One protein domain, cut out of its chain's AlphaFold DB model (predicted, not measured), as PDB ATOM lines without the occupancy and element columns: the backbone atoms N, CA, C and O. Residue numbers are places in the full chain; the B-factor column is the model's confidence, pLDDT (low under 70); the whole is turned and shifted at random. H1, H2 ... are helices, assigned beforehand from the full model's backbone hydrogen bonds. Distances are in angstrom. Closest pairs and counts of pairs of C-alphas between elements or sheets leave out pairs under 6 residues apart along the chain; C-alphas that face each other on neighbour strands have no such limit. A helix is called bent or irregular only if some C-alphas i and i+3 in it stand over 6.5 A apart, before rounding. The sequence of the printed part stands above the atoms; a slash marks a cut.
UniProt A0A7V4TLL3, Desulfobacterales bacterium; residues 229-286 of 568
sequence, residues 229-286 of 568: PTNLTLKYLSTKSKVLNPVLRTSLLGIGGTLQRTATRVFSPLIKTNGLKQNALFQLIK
ATOM      1  N   PRO A 229     346.873 204.980 312.317       90.69
ATOM      2  CA  PRO A 229     347.930 204.178 312.939       90.69
ATOM      3  C   PRO A 229     347.442 203.344 314.133       90.69
ATOM      4  O   PRO A 229     347.863 202.198 314.299       90.69
ATOM      5  N   THR A 230     346.520 203.884 314.939       92.62
ATOM      6  CA  THR A 230     345.915 203.151 316.062       92.62
ATOM      7  C   THR A 230     345.089 201.973 315.555       92.62
ATOM      8  O   THR A 230     345.284 200.852 316.015       92.62
ATOM      9  N   ASN A 231     344.220 202.183 314.561       93.38
ATOM     10  CA  ASN A 231     343.402 201.110 313.987       93.38
ATOM     11  C   ASN A 231     344.252 200.008 313.339       93.38
ATOM     12  O   ASN A 231     343.955 198.830 313.518       93.38
ATOM     13  N   LEU A 232     345.323 200.365 312.625       94.00
ATOM     14  CA  LEU A 232     346.252 199.386 312.051       94.00
ATOM     15  C   LEU A 232     346.963 198.572 313.135       94.00
ATOM     16  O   LEU A 232     347.074 197.352 313.017       94.00
ATOM     17  N   THR A 233     347.382 199.232 314.217       93.94
ATOM     18  CA  THR A 233     347.990 198.567 315.375       93.94
ATOM     19  C   THR A 233     347.001 197.609 316.034       93.94
ATOM     20  O   THR A 233     347.330 196.446 316.241       93.94
ATOM     21  N   LEU A 234     345.761 198.035 316.287       94.81
ATOM     22  CA  LEU A 234     344.721 197.166 316.845       94.81
ATOM     23  C   LEU A 234     344.385 195.999 315.903       94.81
ATOM     24  O   LEU A 234     344.266 194.865 316.358       94.81
ATOM     25  N   LYS A 235     344.323 196.228 314.584       94.69
ATOM     26  CA  LYS A 235     344.133 195.158 313.592       94.69
ATOM     27  C   LYS A 235     345.258 194.131 313.670       94.69
ATOM     28  O   LYS A 235     344.970 192.935 313.720       94.69
ATOM     29  N   TYR A 236     346.513 194.579 313.754       94.75
ATOM     30  CA  TYR A 236     347.639 193.692 314.026       94.75
ATOM     31  C   TYR A 236     347.396 192.914 315.319       94.75
ATOM     32  O   TYR A 236     347.270 191.697 315.250       94.75
ATOM     33  N   LEU A 237     347.211 193.582 316.460       93.81
ATOM     34  CA  LEU A 237     347.034 192.933 317.766       93.81
ATOM     35  C   LEU A 237     345.833 191.969 317.840       93.81
ATOM     36  O   LEU A 237     345.878 191.016 318.613       93.81
ATOM     37  N   SER A 238     344.799 192.163 317.018       92.50
ATOM     38  CA  SER A 238     343.635 191.265 316.941       92.50
ATOM     39  C   SER A 238     343.856 190.033 316.057       92.50
ATOM     40  O   SER A 238     343.134 189.047 316.192       92.50
ATOM     41  N   THR A 239     344.821 190.072 315.127       92.19
ATOM     42  CA  THR A 239     344.998 188.970 314.177       92.19
ATOM     43  C   THR A 239     345.655 187.769 314.847       92.19
ATOM     44  O   THR A 239     346.731 187.891 315.439       92.19
ATOM     45  N   LYS A 240     345.021 186.603 314.697       88.94
ATOM     46  CA  LYS A 240     345.555 185.285 315.081       88.94
ATOM     47  C   LYS A 240     346.028 184.467 313.868       88.94
ATOM     48  O   LYS A 240     346.443 183.325 314.016       88.94
ATOM     49  N   SER A 241     345.943 185.026 312.655       89.00
ATOM     50  CA  SER A 241     346.365 184.335 311.429       89.00
ATOM     51  C   SER A 241     347.888 184.217 311.364       89.00
ATOM     52  O   SER A 241     348.589 185.230 311.409       89.00
ATOM     53  N   LYS A 242     348.383 182.986 311.197       85.19
ATOM     54  CA  LYS A 242     349.814 182.668 311.057       85.19
ATOM     55  C   LYS A 242     350.446 183.311 309.820       85.19
ATOM     56  O   LYS A 242     351.622 183.643 309.844       85.19
ATOM     57  N   VAL A 243     349.655 183.551 308.773       87.75
ATOM     58  CA  VAL A 243     350.119 184.172 307.522       87.75
ATOM     59  C   VAL A 243     350.052 185.697 307.604       87.75
ATOM     60  O   VAL A 243     351.005 186.394 307.265       87.75
ATOM     61  N   LEU A 244     348.937 186.246 308.098       91.44
ATOM     62  CA  LEU A 244     348.741 187.697 308.127       91.44
ATOM     63  C   LEU A 244     349.584 188.381 309.217       91.44
ATOM     64  O   LEU A 244     349.925 189.556 309.082       91.44
ATOM     65  N   ASN A 245     349.921 187.677 310.301       91.56
ATOM     66  CA  ASN A 245     350.676 188.246 311.418       91.56
ATOM     67  C   ASN A 245     352.107 188.667 311.016       91.56
ATOM     68  O   ASN A 245     352.415 189.848 311.213       91.56
ATOM     69  N   PRO A 246     352.946 187.814 310.388       90.88
ATOM     70  CA  PRO A 246     354.249 188.231 309.866       90.88
ATOM     71  C   PRO A 246     354.157 189.395 308.873       90.88
ATOM     72  O   PRO A 246     354.935 190.341 308.974       90.88
ATOM     73  N   VAL A 247     353.168 189.380 307.971       93.00
ATOM     74  CA  VAL A 247     352.967 190.449 306.975       93.00
ATOM     75  C   VAL A 247     352.679 191.789 307.653       93.00
ATOM     76  O   VAL A 247     353.370 192.778 307.402       93.00
ATOM     77  N   LEU A 248     351.699 191.829 308.562       94.25
ATOM     78  CA  LEU A 248     351.357 193.047 309.300       94.25
ATOM     79  C   LEU A 248     352.504 193.504 310.207       94.25
ATOM     80  O   LEU A 248     352.741 194.705 310.317       94.25
ATOM     81  N   ARG A 249     353.244 192.575 310.824       93.75
ATOM     82  CA  ARG A 249     354.428 192.898 311.629       93.75
ATOM     83  C   ARG A 249     355.486 193.601 310.788       93.75
ATOM     84  O   ARG A 249     355.922 194.692 311.153       93.75
ATOM     85  N   THR A 250     355.904 192.977 309.690       93.19
ATOM     86  CA  THR A 250     356.956 193.505 308.815       93.19
ATOM     87  C   THR A 250     356.536 194.844 308.225       93.19
ATOM     88  O   THR A 250     357.326 195.786 308.236       93.19
ATOM     89  N   SER A 251     355.276 194.966 307.801       94.00
ATOM     90  CA  SER A 251     354.718 196.216 307.288       94.00
ATOM     91  C   SER A 251     354.715 197.333 308.342       94.00
ATOM     92  O   SER A 251     355.268 198.402 308.094       94.00
ATOM     93  N   LEU A 252     354.160 197.096 309.538       93.25
ATOM     94  CA  LEU A 252     353.968 198.143 310.551       93.25
ATOM     95  C   LEU A 252     355.237 198.431 311.362       93.25
ATOM     96  O   LEU A 252     355.670 199.579 311.459       93.25
ATOM     97  N   LEU A 253     355.838 197.400 311.960       92.50
ATOM     98  CA  LEU A 253     356.946 197.545 312.910       92.50
ATOM     99  C   LEU A 253     358.319 197.558 312.222       92.50
ATOM    100  O   LEU A 253     359.254 198.182 312.732       92.50
ATOM    101  N   GLY A 254     358.435 196.899 311.065       92.12
ATOM    102  CA  GLY A 254     359.644 196.883 310.240       92.12
ATOM    103  C   GLY A 254     359.737 198.109 309.331       92.12
ATOM    104  O   GLY A 254     360.461 199.063 309.633       92.12
ATOM    105  N   ILE A 255     358.997 198.078 308.220       93.38
ATOM    106  CA  ILE A 255     359.005 199.109 307.173       93.38
ATOM    107  C   ILE A 255     358.453 200.423 307.727       93.38
ATOM    108  O   ILE A 255     359.170 201.421 307.737       93.38
ATOM    109  N   GLY A 256     357.229 200.420 308.265       93.00
ATOM    110  CA  GLY A 256     356.576 201.608 308.822       93.00
ATOM    111  C   GLY A 256     357.398 202.264 309.932       93.00
ATOM    112  O   GLY A 256     357.629 203.472 309.903       93.00
ATOM    113  N   GLY A 257     357.938 201.466 310.856       92.75
ATOM    114  CA  GLY A 257     358.843 201.959 311.893       92.75
ATOM    115  C   GLY A 257     360.136 202.564 311.335       92.75
ATOM    116  O   GLY A 257     360.605 203.585 311.834       92.75
ATOM    117  N   THR A 258     360.719 201.978 310.286       94.00
ATOM    118  CA  THR A 258     361.923 202.525 309.637       94.00
ATOM    119  C   THR A 258     361.622 203.826 308.906       94.00
ATOM    120  O   THR A 258     362.349 204.798 309.102       94.00
ATOM    121  N   LEU A 259     360.521 203.884 308.153       94.00
ATOM    122  CA  LEU A 259     360.050 205.099 307.490       94.00
ATOM    123  C   LEU A 259     359.808 206.222 308.500       94.00
ATOM    124  O   LEU A 259     360.300 207.329 308.305       94.00
ATOM    125  N   GLN A 260     359.133 205.933 309.616       93.25
ATOM    126  CA  GLN A 260     358.863 206.921 310.662       93.25
ATOM    127  C   GLN A 260     360.159 207.448 311.296       93.25
ATOM    128  O   GLN A 260     360.305 208.659 311.482       93.25
ATOM    129  N   ARG A 261     361.131 206.572 311.591       92.19
ATOM    130  CA  ARG A 261     362.429 206.981 312.155       92.19
ATOM    131  C   ARG A 261     363.239 207.825 311.174       92.19
ATOM    132  O   ARG A 261     363.840 208.819 311.581       92.19
ATOM    133  N   THR A 262     363.250 207.448 309.897       92.00
ATOM    134  CA  THR A 262     363.919 208.213 308.838       92.00
ATOM    135  C   THR A 262     363.252 209.574 308.656       92.00
ATOM    136  O   THR A 262     363.947 210.585 308.687       92.00
ATOM    137  N   ALA A 263     361.919 209.623 308.588       91.19
ATOM    138  CA  ALA A 263     361.156 210.866 308.522       91.19
ATOM    139  C   ALA A 263     361.436 211.767 309.732       91.19
ATOM    140  O   ALA A 263     361.716 212.948 309.560       91.19
ATOM    141  N   THR A 264     361.466 211.210 310.948       89.50
ATOM    142  CA  THR A 264     361.839 211.960 312.160       89.50
ATOM    143  C   THR A 264     363.213 212.610 311.998       89.50
ATOM    144  O   THR A 264     363.372 213.788 312.295       89.50
ATOM    145  N   ARG A 265     364.216 211.875 311.498       87.00
ATOM    146  CA  ARG A 265     365.574 212.408 311.303       87.00
ATOM    147  C   ARG A 265     365.599 213.527 310.258       87.00
ATOM    148  O   ARG A 265     366.148 214.587 310.542       87.00
ATOM    149  N   VAL A 266     364.971 213.306 309.104       88.25
ATOM    150  CA  VAL A 266     364.953 214.247 307.969       88.25
ATOM    151  C   VAL A 266     364.180 215.525 308.301       88.25
ATOM    152  O   VAL A 266     364.664 216.621 308.043       88.25
ATOM    153  N   PHE A 267     363.005 215.405 308.923       85.19
ATOM    154  CA  PHE A 267     362.123 216.542 309.202       85.19
ATOM    155  C   PHE A 267     362.353 217.189 310.577       85.19
ATOM    156  O   PHE A 267     361.782 218.245 310.853       85.19
ATOM    157  N   SER A 268     363.220 216.628 311.432       77.62
ATOM    158  CA  SER A 268     363.554 217.210 312.747       77.62
ATOM    159  C   SER A 268     363.975 218.693 312.729       77.62
ATOM    160  O   SER A 268     363.588 219.397 313.668       77.62
ATOM    161  N   PRO A 269     364.690 219.226 311.709       74.25
ATOM    162  CA  PRO A 269     365.044 220.647 311.668       74.25
ATOM    163  C   PRO A 269     363.826 221.538 311.387       74.25
ATOM    164  O   PRO A 269     363.667 222.584 312.012       74.25
ATOM    165  N   LEU A 270     362.927 221.089 310.506       70.56
ATOM    166  CA  LEU A 270     361.722 221.814 310.080       70.56
ATOM    167  C   LEU A 270     360.660 221.880 311.189       70.56
ATOM    168  O   LEU A 270     359.985 222.898 311.343       70.56
ATOM    169  N   ILE A 271     360.563 220.838 312.023       66.62
ATOM    170  CA  ILE A 271     359.609 220.740 313.147       66.62
ATOM    171  C   ILE A 271     359.860 221.811 314.234       66.62
ATOM    172  O   ILE A 271     358.970 222.116 315.031       66.62
ATOM    173  N   LYS A 272     361.051 222.430 314.272       62.12
ATOM    174  CA  LYS A 272     361.360 223.516 315.220       62.12
ATOM    175  C   LYS A 272     360.659 224.841 314.880       62.12
ATOM    176  O   LYS A 272     360.524 225.679 315.773       62.12
ATOM    177  N   THR A 273     360.165 225.015 313.652       60.16
ATOM    178  CA  THR A 273     359.441 226.224 313.220       60.16
ATOM    179  C   THR A 273     358.025 226.273 313.818       60.16
ATOM    180  O   THR A 273     357.314 225.270 313.866       60.16
ATOM    181  N   ASN A 274     357.607 227.431 314.347       56.50
ATOM    182  CA  ASN A 274     356.405 227.543 315.193       56.50
ATOM    183  C   ASN A 274     355.074 227.221 314.481       56.50
ATOM    184  O   ASN A 274     354.153 226.754 315.148       56.50
ATOM    185  N   GLY A 275     354.972 227.405 313.159       56.06
ATOM    186  CA  GLY A 275     353.711 227.254 312.413       56.06
ATOM    187  C   GLY A 275     353.249 225.809 312.177       56.06
ATOM    188  O   GLY A 275     352.055 225.556 312.066       56.06
ATOM    189  N   LEU A 276     354.166 224.836 312.157       57.62
ATOM    190  CA  LEU A 276     353.853 223.429 311.845       57.62
ATOM    191  C   LEU A 276     353.673 222.552 313.093       57.62
ATOM    192  O   LEU A 276     353.314 221.377 312.991       57.62
ATOM    193  N   LYS A 277     353.882 223.123 314.287       60.16
ATOM    194  CA  LYS A 277     353.875 222.389 315.559       60.16
ATOM    195  C   LYS A 277     352.532 221.746 315.887       60.16
ATOM    196  O   LYS A 277     352.531 220.775 316.625       60.16
ATOM    197  N   GLN A 278     351.400 222.241 315.394       65.75
ATOM    198  CA  GLN A 278     350.086 221.718 315.801       65.75
ATOM    199  C   GLN A 278     349.520 220.637 314.869       65.75
ATOM    200  O   GLN A 278     348.534 219.990 315.210       65.75
ATOM    201  N   ASN A 279     350.143 220.390 313.715       76.50
ATOM    202  CA  ASN A 279     349.637 219.405 312.765       76.50
ATOM    203  C   ASN A 279     349.913 217.968 313.255       76.50
ATOM    204  O   ASN A 279     351.042 217.609 313.605       76.50
ATOM    205  N   ALA A 280     348.869 217.134 313.259       73.38
ATOM    206  CA  ALA A 280     348.900 215.760 313.756       73.38
ATOM    207  C   ALA A 280     349.973 214.883 313.080       73.38
ATOM    208  O   ALA A 280     350.606 214.067 313.752       73.38
ATOM    209  N   LEU A 281     350.224 215.072 311.780       77.88
ATOM    210  CA  LEU A 281     351.252 214.320 311.049       77.88
ATOM    211  C   LEU A 281     352.660 214.660 311.546       77.88
ATOM    212  O   LEU A 281     353.456 213.760 311.806       77.88
ATOM    213  N   PHE A 282     352.947 215.947 311.757       82.75
ATOM    214  CA  PHE A 282     354.232 216.398 312.298       82.75
ATOM    215  C   PHE A 282     354.433 215.949 313.748       82.75
ATOM    216  O   PHE A 282     355.545 215.598 314.140       82.75
ATOM    217  N   GLN A 283     353.356 215.884 314.534       84.25
ATOM    218  CA  GLN A 283     353.403 215.351 315.895       84.25
ATOM    219  C   GLN A 283     353.779 213.858 315.925       84.25
ATOM    220  O   GLN A 283     354.559 213.451 316.785       84.25
ATOM    221  N   LEU A 284     353.312 213.046 314.968       85.88
ATOM    222  CA  LEU A 284     353.689 211.626 314.876       85.88
ATOM    223  C   LEU A 284     355.172 211.405 314.547       85.88
ATOM    224  O   LEU A 284     355.732 210.383 314.939       85.88
ATOM    225  N   ILE A 285     355.818 212.338 313.844       88.06
ATOM    226  CA  ILE A 285     357.239 212.253 313.454       88.06
ATOM    227  C   ILE A 285     358.158 213.122 314.321       88.06
ATOM    228  O   ILE A 285     359.325 213.307 313.993       88.06
ATOM    229  N   LYS A 286     357.659 213.669 315.435       85.50
ATOM    230  CA  LYS A 286     358.462 214.496 316.351       85.50
ATOM    231  C   LYS A 286     359.482 213.678 317.149       85.50
ATOM    232  O   LYS A 286     360.532 214.194 317.518       85.50
TER     233      LYS A 286
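What this domain is: This is residues 229 to 286 of the 568 residues of a protein of Desulfobacterales bacterium (UniProt A0A7V4TLL3). One long helix, H2, makes the length of a rod, and H1 folds back along its first part as a helical hairpin. Beyond the other end of H2, the chain loops out through residues 268 to 279 and returns to set the short helix H3 near H2, on the same side as H1 but with a gap between H1 and H3. The printed part has 58 residues with three named helices, in the order H1, H2, H3, and no named strand; the class is all helix. The whole is loose, with a radius of gyration of the C-alphas of 14.5 A and spans of 45 by 18 by 8 A.

How they stand to each other: H2, residues 244 to 267, touches H1, residues 229 to 238, with its residues 245 to 252 alone. The closest C-alphas of this hairpin are those of Tyr 236 and Leu 248, 6.0 A apart. H1 and H2 run opposite ways at a shallow tilt of 25 degrees. H3, residues 280 to 284, touches no helix. H2 and H3 are near each other, with 7 pairs of C-alphas within 10 A and the closest at 8.2 A. H1 and H3 are apart. Every O i to N i+4 pair is within hydrogen-bond range in H1 and H3; in H2 17 of 20 are.

Where its parts are: H2 spans 31.8 A, from C-alpha 244 at (348.741, 187.697, 308.127) to C-alpha 267 at (362.123, 216.542, 309.202). It is neither bent nor irregular, but only just: C-alphas 252 and 255 are 6.1 A apart. H1 spans 14.2 A from C-alpha 229 at (347.930, 204.178, 312.939), and H3 spans 6.4 A.

The domain as a whole: The C-alphas of Lys 242 and Asn 274 are the two farthest apart, at 45.5 A. The printed part has no cut. The link from H1 to H2 is tight, with 5 residues, and that from H2 to H3 is long, with 12. The mean pLDDT of the printed part is 85.3; residues 271 to 278 are under 70.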